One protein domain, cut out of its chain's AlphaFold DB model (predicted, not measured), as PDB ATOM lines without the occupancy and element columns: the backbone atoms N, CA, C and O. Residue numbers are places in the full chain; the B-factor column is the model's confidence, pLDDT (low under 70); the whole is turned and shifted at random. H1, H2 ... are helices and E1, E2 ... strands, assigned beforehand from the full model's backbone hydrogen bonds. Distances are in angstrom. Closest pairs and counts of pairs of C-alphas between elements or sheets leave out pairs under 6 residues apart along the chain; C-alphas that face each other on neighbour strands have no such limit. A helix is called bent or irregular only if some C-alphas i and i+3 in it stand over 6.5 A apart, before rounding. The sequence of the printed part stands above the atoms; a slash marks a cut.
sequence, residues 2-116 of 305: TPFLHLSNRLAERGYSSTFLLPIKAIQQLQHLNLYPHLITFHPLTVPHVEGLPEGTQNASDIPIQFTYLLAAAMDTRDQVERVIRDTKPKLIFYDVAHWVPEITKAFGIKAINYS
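This is residues 2 to 116 of the 305 residues of an uncharacterized protein of Hevea brasiliensis (UniProt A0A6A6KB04). Two pairs of parallel strands, E1 with E2 and E3 with E4, stand near each other through E1 and E3 as a loose row that does not join into one sheet; H1 and H2 pack on one side of E1 and E2 and H4 on the other, while H5 covers E3 and E4. H3 and the long stretch of residues 46 to 64 make one end of the long axis. The printed part has 115 residues, with five named helices and four named strands in the order H1, E1, H2, E2, H3, H4, E3, H5, E4, and its class is mixed, helices and strands. It is compact, with a radius of gyration of the C-alphas of 14.4 A and spans of 42 by 34 by 23 A.

H1, residues 2 to 12, comes closest to E1, residues 18 to 23, at the C-alphas of Ser 8 and Ser 18, 6.5 A apart. H2, residues 24 to 33, only just touches H1, only at their ends, with 3 pairs of C-alphas within 8 A; the closest are Thr 2 and Leu 30, 7.1 A. E2, residues 40 to 45, is parallel to E1 at 29 degrees, with N 20 and O 41 at 2.8 A, within hydrogen-bond range. E1, H2 and E2 form a strand-helix-strand unit, two parallel neighbour strands with a helix between, and its crossover is right-handed. H3, residues 65 to 74, touches no helix. H4, residues 78 to 88, has its closest C-alphas to E2 at Gln 80 and Leu 45, 7.1 A. E3, residues 92 to 95, and E1 are near each other. H5, residues 101 to 107, only just touches H4, with 3 pairs of C-alphas within 8 A, the closest Glu 82 and Ile 104, 6.9 A, at a steep tilt of 57 degrees. E4, residues 111 to 114, is parallel to E3 at 27 degrees, with N 113 and O 93 at 2.8 A; E3, H5 and E4 form a second such unit, also right-handed. Every O i to N i+4 pair is within hydrogen-bond range in H1 and H4, but 4 of 6 are in H2, 4 of 6 in H3 and 2 of 3 in H5.

H1 begins at C-alpha 2, (338.592, 115.781, 147.951). H1, H2 and H4 each measure 15.2 A, H3 14.8 A, E1 16.2 A and E2 16.0 A; H5 measures 10.6 A, E3 and E4 10.1 A each. H2 and H3 are irregular: C-alphas 29 and 32 are 7.3 A apart, and C-alphas 66 and 69 7.2 A. E4 ends at C-alpha 114, (325.677, 123.433, 143.643).

The two C-alphas farthest apart are those of Arg 14 and Glu 51, 43.2 A. The printed part has no cut, and its one long link has 19 residues, from E2 to H3. Mean pLDDT of the printed part is 89.2, and no printed residue is under 70.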
ATOM      1  N   THR A   2     338.130 115.790 146.541       85.69
ATOM      2  CA  THR A   2     338.592 115.781 147.951       85.69
ATOM      3  C   THR A   2     337.793 116.684 148.910       85.69
ATOM      4  O   THR A   2     337.412 116.198 149.973       85.69
ATOM      5  N   PRO A   3     337.441 117.944 148.559       85.44
ATOM      6  CA  PRO A   3     336.638 118.785 149.455       85.44
ATOM      7  C   PRO A   3     335.232 118.234 149.734       85.44
ATOM      8  O   PRO A   3     334.748 118.363 150.853       85.44
ATOM      9  N   PHE A   4     334.606 117.563 148.759       87.94
ATOM     10  CA  PHE A   4     333.310 116.906 148.962       87.94
ATOM     11  C   PHE A   4     333.431 115.785 149.997       87.94
ATOM     12  O   PHE A   4     332.598 115.684 150.888       87.94
ATOM     13  N   LEU A   5     334.492 114.976 149.927       90.06
ATOM     14  CA  LEU A   5     334.704 113.893 150.886       90.06
ATOM     15  C   LEU A   5     335.011 114.419 152.294       90.06
ATOM     16  O   LEU A   5     334.512 113.871 153.272       90.06
ATOM     17  N   HIS A   6     335.752 115.525 152.415       89.19
ATOM     18  CA  HIS A   6     335.933 116.201 153.704       89.19
ATOM     19  C   HIS A   6     334.603 116.695 154.290       89.19
ATOM     20  O   HIS A   6     334.361 116.507 155.482       89.19
ATOM     21  N   LEU A   7     333.730 117.288 153.468       87.94
ATOM     22  CA  LEU A   7     332.385 117.679 153.893       87.94
ATOM     23  C   LEU A   7     331.560 116.457 154.322       87.94
ATOM     24  O   LEU A   7     330.951 116.482 155.389       87.94
ATOM     25  N   SER A   8     331.583 115.368 153.552       91.94
ATOM     26  CA  SER A   8     330.874 114.136 153.912       91.94
ATOM     27  C   SER A   8     331.395 113.504 155.196       91.94
ATOM     28  O   SER A   8     330.584 113.045 155.988       91.94
ATOM     29  N   ASN A   9     332.701 113.546 155.474       92.62
ATOM     30  CA  ASN A   9     333.236 113.117 156.772       92.62
ATOM     31  C   ASN A   9     332.657 113.968 157.922       92.62
ATOM     32  O   ASN A   9     332.243 113.420 158.939       92.62
ATOM     33  N   ARG A  10     332.534 115.293 157.746       90.69
ATOM     34  CA  ARG A  10     331.908 116.190 158.742       90.69
ATOM     35  C   ARG A  10     330.407 115.966 158.926       90.69
ATOM     36  O   ARG A  10     329.877 116.212 160.011       90.69
ATOM     37  N   LEU A  11     329.718 115.535 157.874       90.81
ATOM     38  CA  LEU A  11     328.316 115.126 157.931       90.81
ATOM     39  C   LEU A  11     328.171 113.763 158.627       90.81
ATOM     40  O   LEU A  11     327.318 113.607 159.499       90.81
ATOM     41  N   ALA A  12     329.047 112.809 158.320       93.94
ATOM     42  CA  ALA A  12     329.062 111.487 158.936       93.94
ATOM     43  C   ALA A  12     329.395 111.537 160.436       93.94
ATOM     44  O   ALA A  12     328.760 110.832 161.215       93.94
ATOM     45  N   GLU A  13     330.274 112.450 160.871       92.56
ATOM     46  CA  GLU A  13     330.494 112.782 162.293       92.56
ATOM     47  C   GLU A  13     329.185 113.103 163.045       92.56
ATOM     48  O   GLU A  13     329.102 112.915 164.256       92.56
ATOM     49  N   ARG A  14     328.160 113.585 162.332       90.12
ATOM     50  CA  ARG A  14     326.838 113.957 162.864       90.12
ATOM     51  C   ARG A  14     325.752 112.918 162.562       90.12
ATOM     52  O   ARG A  14     324.576 113.194 162.770       90.12
ATOM     53  N   GLY A  15     326.135 111.741 162.069       91.56
ATOM     54  CA  GLY A  15     325.230 110.626 161.786       91.56
ATOM     55  C   GLY A  15     324.533 110.679 160.425       91.56
ATOM     56  O   GLY A  15     323.665 109.848 160.165       91.56
ATOM     57  N   TYR A  16     324.889 111.615 159.539       92.00
ATOM     58  CA  TYR A  16     324.335 111.644 158.185       92.00
ATOM     59  C   TYR A  16     325.060 110.650 157.276       92.00
ATOM     60  O   TYR A  16     326.290 110.627 157.219       92.00
ATOM     61  N   SER A  17     324.299 109.867 156.512       93.69
ATOM     62  CA  SER A  17     324.850 109.029 155.452       93.69
ATOM     63  C   SER A  17     325.047 109.820 154.158       93.69
ATOM     64  O   SER A  17     324.395 110.834 153.902       93.69
ATOM     65  N   SER A  18     325.995 109.386 153.334       94.75
ATOM     66  CA  SER A  18     326.289 109.976 152.029       94.75
ATOM     67  C   SER A  18     326.608 108.884 151.017       94.75
ATOM     68  O   SER A  18     327.272 107.896 151.335       94.75
ATOM     69  N   THR A  19     326.180 109.091 149.776       95.62
ATOM     70  CA  THR A  19     326.525 108.225 148.646       95.62
ATOM     71  C   THR A  19     327.199 109.066 147.575       95.62
ATOM     72  O   THR A  19     326.633 110.042 147.087       95.62
ATOM     73  N   PHE A  20     328.422 108.694 147.219       95.06
ATOM     74  CA  PHE A  20     329.197 109.322 146.158       95.06
ATOM     75  C   PHE A  20     328.981 108.583 144.849       95.06
ATOM     76  O   PHE A  20     329.248 107.386 144.784       95.06
ATOM     77  N   LEU A  21     328.559 109.294 143.806       94.44
ATOM     78  CA  LEU A  21     328.463 108.748 142.453       94.44
ATOM     79  C   LEU A  21     329.715 109.174 141.690       94.44
ATOM     80  O   LEU A  21     329.866 110.350 141.365       94.44
ATOM     81  N   LEU A  22     330.657 108.252 141.485       92.75
ATOM     82  CA  LEU A  22     331.984 108.581 140.958       92.75
ATOM     83  C   LEU A  22     332.490 107.517 139.978       92.75
ATOM     84  O   LEU A  22     332.192 106.338 140.158       92.75
ATOM     85  N   PRO A  23     333.328 107.887 138.995       92.50
ATOM     86  CA  PRO A  23     334.053 106.912 138.187       92.50
ATOM     87  C   PRO A  23     334.937 106.000 139.051       92.50
ATOM     88  O   PRO A  23     335.476 106.424 140.078       92.50
ATOM     89  N   ILE A  24     335.142 104.755 138.614       91.50
ATOM     90  CA  ILE A  24     335.904 103.732 139.362       91.50
ATOM     91  C   ILE A  24     337.306 104.235 139.727       91.50
ATOM     92  O   ILE A  24     337.754 104.075 140.866       91.50
ATOM     93  N   LYS A  25     337.985 104.901 138.787       90.00
ATOM     94  CA  LYS A  25     339.327 105.450 139.014       90.00
ATOM     95  C   LYS A  25     339.343 106.515 140.117       90.00
ATOM     96  O   LYS A  25     340.265 106.544 140.930       90.00
ATOM     97  N   ALA A  26     338.318 107.368 140.183       89.06
ATOM     98  CA  ALA A  26     338.182 108.366 141.243       89.06
ATOM     99  C   ALA A  26     337.946 107.713 142.614       89.06
ATOM    100  O   ALA A  26     338.534 108.143 143.606       89.06
ATOM    101  N   ILE A  27     337.141 106.646 142.672       92.94
ATOM    102  CA  ILE A  27     336.892 105.896 143.914       92.94
ATOM    103  C   ILE A  27     338.201 105.323 144.461       92.94
ATOM    104  O   ILE A  27     338.528 105.551 145.623       92.94
ATOM    105  N   GLN A  28     338.999 104.657 143.621       92.25
ATOM    106  CA  GLN A  28     340.288 104.085 144.030       92.25
ATOM    107  C   GLN A  28     341.239 105.140 144.613       92.25
ATOM    108  O   GLN A  28     341.945 104.874 145.587       92.25
ATOM    109  N   GLN A  29     341.227 106.353 144.052       88.69
ATOM    110  CA  GLN A  29     342.048 107.466 144.522       88.69
ATOM    111  C   GLN A  29     341.554 108.083 145.832       88.69
ATOM    112  O   GLN A  29     342.365 108.633 146.565       88.69
ATOM    113  N   LEU A  30     340.256 108.025 146.138       88.50
ATOM    114  CA  LEU A  30     339.660 108.785 147.246       88.50
ATOM    115  C   LEU A  30     339.212 107.924 148.424       88.50
ATOM    116  O   LEU A  30     339.104 108.443 149.531       88.50
ATOM    117  N   GLN A  31     338.982 106.626 148.223       92.00
ATOM    118  CA  GLN A  31     338.423 105.739 149.249       92.00
ATOM    119  C   GLN A  31     339.220 105.737 150.561       92.00
ATOM    120  O   GLN A  31     338.633 105.624 151.629       92.00
ATOM    121  N   HIS A  32     340.542 105.930 150.498       92.44
ATOM    122  CA  HIS A  32     341.413 105.963 151.677       92.44
ATOM    123  C   HIS A  32     341.204 107.202 152.568       92.44
ATOM    124  O   HIS A  32     341.654 107.217 153.708       92.44
ATOM    125  N   LEU A  33     340.535 108.241 152.058       91.31
ATOM    126  CA  LEU A  33     340.182 109.454 152.800       91.31
ATOM    127  C   LEU A  33     338.790 109.362 153.455       91.31
ATOM    128  O   LEU A  33     338.364 110.300 154.132       91.31
ATOM    129  N   ASN A  34     338.060 108.263 153.236       94.06
ATOM    130  CA  ASN A  34     336.785 108.001 153.895       94.06
ATOM    131  C   ASN A  34     337.033 107.571 155.346       94.06
ATOM    132  O   ASN A  34     337.601 106.509 155.594       94.06
ATOM    133  N   LEU A  35     336.576 108.383 156.299       95.38
ATOM    134  CA  LEU A  35     336.738 108.107 157.729       95.38
ATOM    135  C   LEU A  35     335.555 107.323 158.319       95.38
ATOM    136  O   LEU A  35     335.664 106.785 159.419       95.38
ATOM    137  N   TYR A  36     334.440 107.223 157.586       96.44
ATOM    138  CA  TYR A  36     333.191 106.613 158.045       96.44
ATOM    139  C   TYR A  36     332.617 105.631 157.004       96.44
ATOM    140  O   TYR A  36     331.555 105.894 156.437       96.44
ATOM    141  N   PRO A  37     333.245 104.461 156.767       94.38
ATOM    142  CA  PRO A  37     332.798 103.504 155.741       94.38
ATOM    143  C   PRO A  37     331.366 102.975 155.915       94.38
ATOM    144  O   PRO A  37     330.755 102.516 154.960       94.38
ATOM    145  N   HIS A  38     330.826 103.042 157.134       95.44
ATOM    146  CA  HIS A  38     329.459 102.629 157.458       95.44
ATOM    147  C   HIS A  38     328.403 103.700 157.126       95.44
ATOM    148  O   HIS A  38     327.220 103.380 157.059       95.44
ATOM    149  N   LEU A  39     328.811 104.957 156.914       95.31
ATOM    150  CA  LEU A  39     327.923 106.073 156.560       95.31
ATOM    151  C   LEU A  39     328.200 106.626 155.160       95.31
ATOM    152  O   LEU A  39     327.293 107.167 154.534       95.31
ATOM    153  N   ILE A  40     329.428 106.497 154.662       95.94
ATOM    154  CA  ILE A  40     329.851 107.015 153.363       95.94
ATOM    155  C   ILE A  40     330.077 105.844 152.415       95.94
ATOM    156  O   ILE A  40     330.996 105.043 152.594       95.94
ATOM    157  N   THR A  41     329.248 105.789 151.379       95.12
ATOM    158  CA  THR A  41     329.241 104.740 150.357       95.12
ATOM    159  C   THR A  41     329.675 105.307 149.009       95.12
ATOM    160  O   THR A  41     329.412 106.468 148.695       95.12
ATOM    161  N   PHE A  42     330.343 104.488 148.200       95.25
ATOM    162  CA  PHE A  42     330.739 104.846 146.840       95.25
ATOM    163  C   PHE A  42     329.971 103.976 145.849       95.25
ATOM    164  O   PHE A  42     330.043 102.750 145.912       95.25
ATOM    165  N   HIS A  43     329.249 104.614 144.936       94.12
ATOM    166  CA  HIS A  43     328.562 103.969 143.829       94.12
ATOM    167  C   HIS A  43     329.331 104.267 142.532       94.12
ATOM    168  O   HIS A  43     329.470 105.440 142.161       94.12
ATOM    169  N   PRO A  44     329.870 103.241 141.853       94.75
ATOM    170  CA  PRO A  44     330.640 103.442 140.638       94.75
ATOM    171  C   PRO A  44     329.741 103.895 139.485       94.75
ATOM    172  O   PRO A  44     328.689 103.312 139.242       94.75
ATOM    173  N   LEU A  45     330.190 104.910 138.750       92.81
ATOM    174  CA  LEU A  45     329.603 105.331 137.482       92.81
ATOM    175  C   LEU A  45     330.462 104.846 136.315       92.81
ATOM    176  O   LEU A  45     331.695 104.911 136.355       92.81
ATOM    177  N   THR A  46     329.803 104.402 135.251       91.69
ATOM    178  CA  THR A  46     330.453 104.125 133.970       91.69
ATOM    179  C   THR A  46     330.502 105.411 133.157       91.69
ATOM    180  O   THR A  46     329.455 105.948 132.797       91.69
ATOM    181  N   VAL A  47     331.708 105.895 132.859       90.19
ATOM    182  CA  VAL A  47     331.906 107.047 131.969       90.19
ATOM    183  C   VAL A  47     332.003 106.528 130.531       90.19
ATOM    184  O   VAL A  47     332.933 105.768 130.244       90.19
ATOM    185  N   PRO A  48     331.056 106.864 129.637       89.44
ATOM    186  CA  PRO A  48     331.149 106.506 128.230       89.44
ATOM    187  C   PRO A  48     332.358 107.178 127.576       89.44
ATOM    188  O   PRO A  48     332.775 108.271 127.959       89.44
ATOM    189  N   HIS A  49     332.916 106.522 126.564       88.62
ATOM    190  CA  HIS A  49     333.947 107.139 125.743       88.62
ATOM    191  C   HIS A  49     333.335 108.234 124.859       88.62
ATOM    192  O   HIS A  49     332.239 108.067 124.324       88.62
ATOM    193  N   VAL A  50     334.064 109.336 124.694       86.88
ATOM    194  CA  VAL A  50     333.704 110.452 123.817       86.88
ATOM    195  C   VAL A  50     334.891 110.752 122.913       86.88
ATOM    196  O   VAL A  50     336.038 110.761 123.366       86.88
ATOM    197  N   GLU A  51     334.603 111.004 121.638       86.44
ATOM    198  CA  GLU A  51     335.608 111.359 120.642       86.44
ATOM    199  C   GLU A  51     336.410 112.597 121.082       86.44
ATOM    200  O   GLU A  51     335.863 113.574 121.595       86.44
ATOM    201  N   GLY A  52     337.733 112.546 120.911       84.94
ATOM    202  CA  GLY A  52     338.653 113.607 121.337       84.94
ATOM    203  C   GLY A  52     339.236 113.430 122.745       84.94
ATOM    204  O   GLY A  52     340.166 114.153 123.100       84.94
ATOM    205  N   LEU A  53     338.761 112.455 123.528       89.06
ATOM    206  CA  LEU A  53     339.403 112.044 124.780       89.06
ATOM    207  C   LEU A  53     340.238 110.770 124.587       89.06
ATOM    208  O   LEU A  53     339.845 109.895 123.820       89.06
ATOM    209  N   PRO A  54     341.364 110.608 125.307       89.94
ATOM    210  CA  PRO A  54     342.071 109.332 125.361       89.94
ATOM    211  C   PRO A  54     341.167 108.186 125.838       89.94
ATOM    212  O   PRO A  54     340.273 108.378 126.672       89.94
ATOM    213  N   GLU A  55     341.417 106.972 125.353       88.69
ATOM    214  CA  GLU A  55     340.697 105.783 125.810       88.69
ATOM    215  C   GLU A  55     340.890 105.565 127.323       88.69
ATOM    216  O   GLU A  55     341.975 105.768 127.868       88.69
ATOM    217  N   GLY A  56     339.816 105.200 128.029       86.19
ATOM    218  CA  GLY A  56     339.845 104.999 129.483       86.19
ATOM    219  C   GLY A  56     339.906 106.281 130.325       86.19
ATOM    220  O   GLY A  56     340.086 106.190 131.542       86.19
ATOM    221  N   THR A  57     339.737 107.464 129.719       89.25
ATOM    222  CA  THR A  57     339.629 108.737 130.452       89.25
ATOM    223  C   THR A  57     338.445 108.697 131.418       89.25
ATOM    224  O   THR A  57     337.302 108.525 131.002       89.25
ATOM    225  N   GLN A  58     338.718 108.876 132.711       87.38
ATOM    226  CA  GLN A  58     337.681 108.911 133.753       87.38
ATOM    227  C   GLN A  58     337.783 110.142 134.653       87.38
ATOM    228  O   GLN A  58     336.790 110.531 135.262       87.38
ATOM    229  N   ASN A  59     338.962 110.765 134.741       85.94
ATOM    230  CA  ASN A  59     339.207 111.908 135.611       85.94
ATOM    231  C   ASN A  59     339.710 113.112 134.817       85.94
ATOM    232  O   ASN A  59     340.458 112.971 133.855       85.94
ATOM    233  N   ALA A  60     339.412 114.318 135.305       83.12
ATOM    234  CA  ALA A  60     339.952 115.547 134.722       83.12
ATOM    235  C   ALA A  60     341.490 115.614 134.802       83.12
ATOM    236  O   ALA A  60     342.113 116.288 133.997       83.12
ATOM    237  N   SER A  61     342.116 114.887 135.738       84.56
ATOM    238  CA  SER A  61     343.578 114.771 135.833       84.56
ATOM    239  C   SER A  61     344.217 113.981 134.690       84.56
ATOM    240  O   SER A  61     345.435 114.013 134.547       84.56
ATOM    241  N   ASP A  62     343.421 113.227 133.930       81.75
ATOM    242  CA  ASP A  62     343.911 112.394 132.828       81.75
ATOM    243  C   ASP A  62     344.135 113.213 131.549       81.75
ATOM    244  O   ASP A  62     344.752 112.726 130.604       81.75
ATOM    245  N   ILE A  63     343.637 114.454 131.513       84.56
ATOM    246  CA  ILE A  63     343.595 115.291 130.318       84.56
ATOM    247  C   ILE A  63     344.011 116.736 130.616       84.56
ATOM    248  O   ILE A  63     343.836 117.229 131.731       84.56
ATOM    249  N   PRO A  64     344.538 117.462 129.617       81.75
ATOM    250  CA  PRO A  64     344.712 118.902 129.727       81.75
ATOM    251  C   PRO A  64     343.385 119.625 130.007       81.75
ATOM    252  O   PRO A  64     342.342 119.270 129.454       81.75
ATOM    253  N   ILE A  65     343.433 120.682 130.825       74.75
ATOM    254  CA  ILE A  65     342.248 121.397 131.332       74.75
ATOM    255  C   ILE A  65     341.301 121.890 130.230       74.75
ATOM    256  O   ILE A  65     340.085 121.896 130.424       74.75
ATOM    257  N   GLN A  66     341.829 122.235 129.053       73.81
ATOM    258  CA  GLN A  66     341.035 122.684 127.913       73.81
ATOM    259  C   GLN A  66     340.094 121.611 127.360       73.81
ATOM    260  O   GLN A  66     339.138 121.972 126.693       73.81
ATOM    261  N   PHE A  67     340.321 120.325 127.649       80.81
ATOM    262  CA  PHE A  67     339.458 119.220 127.221       80.81
ATOM    263  C   PHE A  67     338.442 118.801 128.294       80.81
ATOM    264  O   PHE A  67     337.647 117.891 128.071       80.81
ATOM    265  N   THR A  68     338.414 119.476 129.450       80.25
ATOM    266  CA  THR A  68     337.499 119.139 130.559       80.25
ATOM    267  C   THR A  68     336.024 119.208 130.148       80.25
ATOM    268  O   THR A  68     335.211 118.461 130.686       80.25
ATOM    269  N   TYR A  69     335.666 120.051 129.173       78.88
ATOM    270  CA  TYR A  69     334.291 120.136 128.669       78.88
ATOM    271  C   TYR A  69     333.829 118.833 127.990       78.88
ATOM    272  O   TYR A  69     332.677 118.445 128.164       78.88
ATOM    273  N   LEU A  70     334.724 118.119 127.288       83.75
ATOM    274  CA  LEU A  70     334.426 116.811 126.691       83.75
ATOM    275  C   LEU A  70     334.190 115.763 127.775       83.75
ATOM    276  O   LEU A  70     333.254 114.975 127.677       83.75
ATOM    277  N   LEU A  71     335.004 115.775 128.836       85.19
ATOM    278  CA  LEU A  71     334.810 114.868 129.967       85.19
ATOM    279  C   LEU A  71     333.494 115.165 130.688       85.19
ATOM    280  O   LEU A  71     332.780 114.244 131.059       85.19
ATOM    281  N   ALA A  72     333.137 116.436 130.858       83.62
ATOM    282  CA  ALA A  72     331.865 116.801 131.461       83.62
ATOM    283  C   ALA A  72     330.662 116.358 130.612       83.62
ATOM    284  O   ALA A  72     329.669 115.905 131.175       83.62
ATOM    285  N   ALA A  73     330.770 116.434 129.281       83.88
ATOM    286  CA  ALA A  73     329.774 115.876 128.370       83.88
ATOM    287  C   ALA A  73     329.704 114.342 128.478       83.88
ATOM    288  O   ALA A  73     328.616 113.787 128.579       83.88
ATOM    289  N   ALA A  74     330.851 113.655 128.548       87.31
ATOM    290  CA  ALA A  74     330.909 112.209 128.775       87.31
ATOM    291  C   ALA A  74     330.267 111.808 130.112       87.31
ATOM    292  O   ALA A  74     329.593 110.790 130.218       87.31
ATOM    293  N   MET A  75     330.457 112.621 131.151       87.00
ATOM    294  CA  MET A  75     329.907 112.387 132.485       87.00
ATOM    295  C   MET A  75     328.414 112.714 132.603       87.00
ATOM    296  O   MET A  75     327.855 112.526 133.687       87.00
ATOM    297  N   ASP A  76     327.753 113.141 131.523       88.56
ATOM    298  CA  ASP A  76     326.298 113.274 131.447       88.56
ATOM    299  C   ASP A  76     325.610 111.898 131.477       88.56
ATOM    300  O   ASP A  76     325.178 111.324 130.481       88.56
ATOM    301  N   THR A  77     325.569 111.333 132.679       90.56
ATOM    302  CA  THR A  77     325.166 109.957 132.979       90.56
ATOM    303  C   THR A  77     323.794 109.918 133.651       90.56
ATOM    304  O   THR A  77     323.574 109.147 134.590       90.56
ATOM    305  N   ARG A  78     322.858 110.756 133.174       92.50
ATOM    306  CA  ARG A  78     321.504 110.938 133.740       92.50
ATOM    307  C   ARG A  78     320.831 109.620 134.103       92.50
ATOM    308  O   ARG A  78     320.445 109.448 135.253       92.50
ATOM    309  N   ASP A  79     320.796 108.655 133.186       92.06
ATOM    310  CA  ASP A  79     320.145 107.356 133.409       92.06
ATOM    311  C   ASP A  79     320.733 106.569 134.592       92.06
ATOM    312  O   ASP A  79     320.026 105.847 135.301       92.06
ATOM    313  N   GLN A  80     322.048 106.665 134.815       94.12
ATOM    314  CA  GLN A  80     322.705 106.026 135.958       94.12
ATOM    315  C   GLN A  80     322.342 106.759 137.249       94.12
ATOM    316  O   GLN A  80     321.924 106.124 138.216       94.12
ATOM    317  N   VAL A  81     322.434 108.091 137.249       93.25
ATOM    318  CA  VAL A  81     322.145 108.907 138.434       93.25
ATOM    319  C   VAL A  81     320.678 108.814 138.844       93.25
ATOM    320  O   VAL A  81     320.392 108.616 140.022       93.25
ATOM    321  N   GLU A  82     319.736 108.865 137.903       94.12
ATOM    322  CA  GLU A  82     318.313 108.731 138.213       94.12
ATOM    323  C   GLU A  82     317.956 107.370 138.816       94.12
ATOM    324  O   GLU A  82     317.098 107.299 139.697       94.12
ATOM    325  N   ARG A  83     318.595 106.280 138.363       93.94
ATOM    326  CA  ARG A  83     318.410 104.952 138.976       93.94
ATOM    327  C   ARG A  83     318.832 104.970 140.439       93.94
ATOM    328  O   ARG A  83     318.045 104.591 141.299       93.94
ATOM    329  N   VAL A  84     320.008 105.521 140.737       93.62
ATOM    330  CA  VAL A  84     320.478 105.616 142.124       93.62
ATOM    331  C   VAL A  84     319.568 106.512 142.966       93.62
ATOM    332  O   VAL A  84     319.280 106.178 144.115       93.62
ATOM    333  N   ILE A  85     319.059 107.618 142.413       93.75
ATOM    334  CA  ILE A  85     318.090 108.487 143.098       93.75
ATOM    335  C   ILE A  85     316.805 107.722 143.442       93.75
ATOM    336  O   ILE A  85     316.311 107.848 144.563       93.75
ATOM    337  N   ARG A  86     316.276 106.916 142.513       93.62
ATOM    338  CA  ARG A  86     315.075 106.089 142.732       93.62
ATOM    339  C   ARG A  86     315.270 105.071 143.855       93.62
ATOM    340  O   ARG A  86     314.371 104.919 144.685       93.62
ATOM    341  N   ASP A  87     316.437 104.438 143.898       92.12
ATOM    342  CA  ASP A  87     316.745 103.378 144.860       92.12
ATOM    343  C   ASP A  87     317.044 103.934 146.257       92.12
ATOM    344  O   ASP A  87     316.567 103.410 147.263       92.12
ATOM    345  N   THR A  88     317.817 105.022 146.328       90.69
ATOM    346  CA  THR A  88     318.322 105.575 147.598       90.69
ATOM    347  C   THR A  88     317.431 106.661 148.195       90.69
ATOM    348  O   THR A  88     317.509 106.906 149.397       90.69
ATOM    349  N   LYS A  89     316.580 107.303 147.379       91.81
ATOM    350  CA  LYS A  89     315.664 108.395 147.761       91.81
ATOM    351  C   LYS A  89     316.344 109.447 148.654       91.81
ATOM    352  O   LYS A  89     315.922 109.658 149.796       91.81
ATOM    353  N   PRO A  90     317.415 110.102 148.168       93.19
ATOM    354  CA  PRO A  90     318.178 111.033 148.982       93.19
ATOM    355  C   PRO A  90     317.349 112.277 149.307       93.19
ATOM    356  O   PRO A  90     316.546 112.742 148.501       93.19
ATOM    357  N   LYS A  91     317.585 112.863 150.485       92.06
ATOM    358  CA  LYS A  91     316.923 114.114 150.889       92.06
ATOM    359  C   LYS A  91     317.480 115.349 150.170       92.06
ATOM    360  O   LYS A  91     316.782 116.347 150.009       92.06
ATOM    361  N   LEU A  92     318.748 115.288 149.776       91.81
ATOM    362  CA  LEU A  92     319.498 116.388 149.185       91.81
ATOM    363  C   LEU A  92     320.569 115.827 148.252       91.81
ATOM    364  O   LEU A  92     321.141 114.776 148.543       91.81
ATOM    365  N   ILE A  93     320.868 116.536 147.165       92.19
ATOM    366  CA  ILE A  93     321.961 116.185 146.252       92.19
ATOM    367  C   ILE A  93     322.942 117.344 146.148       92.19
ATOM    368  O   ILE A  93     322.539 118.473 145.884       92.19
ATOM    369  N   PHE A  94     324.233 117.053 146.305       90.94
ATOM    370  CA  PHE A  94     325.306 117.982 145.961       90.94
ATOM    371  C   PHE A  94     325.838 117.657 144.577       90.94
ATOM    372  O   PHE A  94     326.061 116.490 144.257       90.94
ATOM    373  N   TYR A  95     326.082 118.688 143.783       87.06
ATOM    374  CA  TYR A  95     326.669 118.547 142.458       87.06
ATOM    375  C   TYR A  95     327.639 119.692 142.172       87.06
ATOM    376  O   TYR A  95     327.586 120.741 142.816       87.06
ATOM    377  N   ASP A  96     328.532 119.482 141.212       81.31
ATOM    378  CA  ASP A  96     329.499 120.472 140.746       81.31
ATOM    379  C   ASP A  96     329.076 121.073 139.390       81.31
ATOM    380  O   ASP A  96     328.040 121.726 139.290       81.31
ATOM    381  N   VAL A  97     329.868 120.874 138.336       73.62
ATOM    382  CA  VAL A  97     329.633 121.344 136.967       73.62
ATOM    383  C   VAL A  97     328.569 120.528 136.221       73.62
ATOM    384  O   VAL A  97     328.225 120.871 135.090       73.62
ATOM    385  N   ALA A  98     328.022 119.473 136.837       82.19
ATOM    386  CA  ALA A  98     326.927 118.665 136.296       82.19
ATOM    387  C   ALA A  98     325.598 119.453 136.242       82.19
ATOM    388  O   ALA A  98     324.697 119.284 137.063       82.19
ATOM    389  N   HIS A  99     325.487 120.347 135.260       79.38
ATOM    390  CA  HIS A  99     324.380 121.294 135.083       79.38
ATOM    391  C   HIS A  99     323.001 120.638 134.897       79.38
ATOM    392  O   HIS A  99     321.987 121.285 135.145       79.38
ATOM    393  N   TRP A 100     322.965 119.372 134.485       86.12
ATOM    394  CA  TRP A 100     321.756 118.569 134.288       86.12
ATOM    395  C   TRP A 100     321.191 117.979 135.589       86.12
ATOM    396  O   TRP A 100     320.046 117.532 135.613       86.12
ATOM    397  N   VAL A 101     321.944 117.996 136.699       88.06
ATOM    398  CA  VAL A 101     321.484 117.425 137.977       88.06
ATOM    399  C   VAL A 101     320.194 118.090 138.489       88.06
ATOM    400  O   VAL A 101     319.255 117.368 138.813       88.06
ATOM    401  N   PRO A 102     320.062 119.432 138.530       88.31
ATOM    402  CA  PRO A 102     318.816 120.069 138.964       88.31
ATOM    403  C   PRO A 102     317.587 119.694 138.129       88.31
ATOM    404  O   PRO A 102     316.471 119.683 138.650       88.31
ATOM    405  N   GLU A 103     317.771 119.409 136.836       88.06
ATOM    406  CA  GLU A 103     316.683 119.002 135.945       88.06
ATOM    407  C   GLU A 103     316.139 117.632 136.354       88.06
ATOM    408  O   GLU A 103     314.934 117.494 136.576       88.06
ATOM    409  N   ILE A 104     317.025 116.651 136.552       90.56
ATOM    410  CA  ILE A 104     316.613 115.306 136.965       90.56
ATOM    411  C   ILE A 104     316.033 115.303 138.383       90.56
ATOM    412  O   ILE A 104     315.025 114.645 138.633       90.56
ATOM    413  N   THR A 105     316.588 116.078 139.325       88.75
ATOM    414  CA  THR A 105     316.101 116.078 140.717       88.75
ATOM    415  C   THR A 105     314.732 116.729 140.856       88.75
ATOM    416  O   THR A 105     313.980 116.376 141.768       88.75
ATOM    417  N   LYS A 106     314.370 117.632 139.934       89.00
ATOM    418  CA  LYS A 106     313.046 118.264 139.889       89.00
ATOM    419  C   LYS A 106     311.928 117.231 139.759       89.00
ATOM    420  O   LYS A 106     310.911 117.377 140.432       89.00
ATOM    421  N   ALA A 107     312.126 116.183 138.956       88.38
ATOM    422  CA  ALA A 107     311.147 115.107 138.782       88.38
ATOM    423  C   ALA A 107     310.879 114.324 140.082       88.38
ATOM    424  O   ALA A 107     309.794 113.779 140.264       88.38
ATOM    425  N   PHE A 108     311.842 114.315 141.006       89.44
ATOM    426  CA  PHE A 108     311.742 113.640 142.301       89.44
ATOM    427  C   PHE A 108     311.377 114.580 143.457       89.44
ATOM    428  O   PHE A 108     311.255 114.128 144.592       89.44
ATOM    429  N   GLY A 109     311.240 115.887 143.202       89.38
ATOM    430  CA  GLY A 109     311.051 116.886 144.258       89.38
ATOM    431  C   GLY A 109     312.256 117.027 145.199       89.38
ATOM    432  O   GLY A 109     312.099 117.504 146.321       89.38
ATOM    433  N   ILE A 110     313.452 116.614 144.764       90.31
ATOM    434  CA  ILE A 110     314.677 116.641 145.574       90.31
ATOM    435  C   ILE A 110     315.422 117.953 145.329       90.31
ATOM    436  O   ILE A 110     315.598 118.398 144.191       90.31
ATOM    437  N   LYS A 111     315.892 118.578 146.412       89.75
ATOM    438  CA  LYS A 111     316.690 119.804 146.332       89.75
ATOM    439  C   LYS A 111     318.118 119.474 145.882       89.75
ATOM    440  O   LYS A 111     318.760 118.575 146.426       89.75
ATOM    441  N   ALA A 112     318.618 120.223 144.902       87.94
ATOM    442  CA  ALA A 112     319.989 120.126 144.411       87.94
ATOM    443  C   ALA A 112     320.789 121.363 144.842       87.94
ATOM    444  O   ALA A 112     320.351 122.495 144.634       87.94
ATOM    445  N   ILE A 113     321.960 121.150 145.440       87.38
ATOM    446  CA  ILE A 113     322.888 122.193 145.879       87.38
ATOM    447  C   ILE A 113     324.128 122.145 144.997       87.38
ATOM    448  O   ILE A 113     324.853 121.150 144.974       87.38
ATOM    449  N   ASN A 114     324.401 123.254 144.313       84.31
ATOM    450  CA  ASN A 114     325.677 123.433 143.643       84.31
ATOM    451  C   ASN A 114     326.771 123.659 144.695       84.31
ATOM    452  O   ASN A 114     326.774 124.682 145.381       84.31
ATOM    453  N   TYR A 115     327.684 122.702 144.836       82.44
ATOM    454  CA  TYR A 115     328.842 122.811 145.712       82.44
ATOM    455  C   TYR A 115     330.096 123.021 144.865       82.44
ATOM    456  O   TYR A 115     330.711 122.080 144.364       82.44
ATOM    457  N   SER A 116     330.466 124.288 144.679       78.00
ATOM    458  CA  SER A 116     331.665 124.654 143.930       78.00
ATOM    459  C   SER A 116     332.889 124.699 144.838       78.00
ATOM    460  O   SER A 116     332.887 125.335 145.889       78.00
TER     461      SER A 116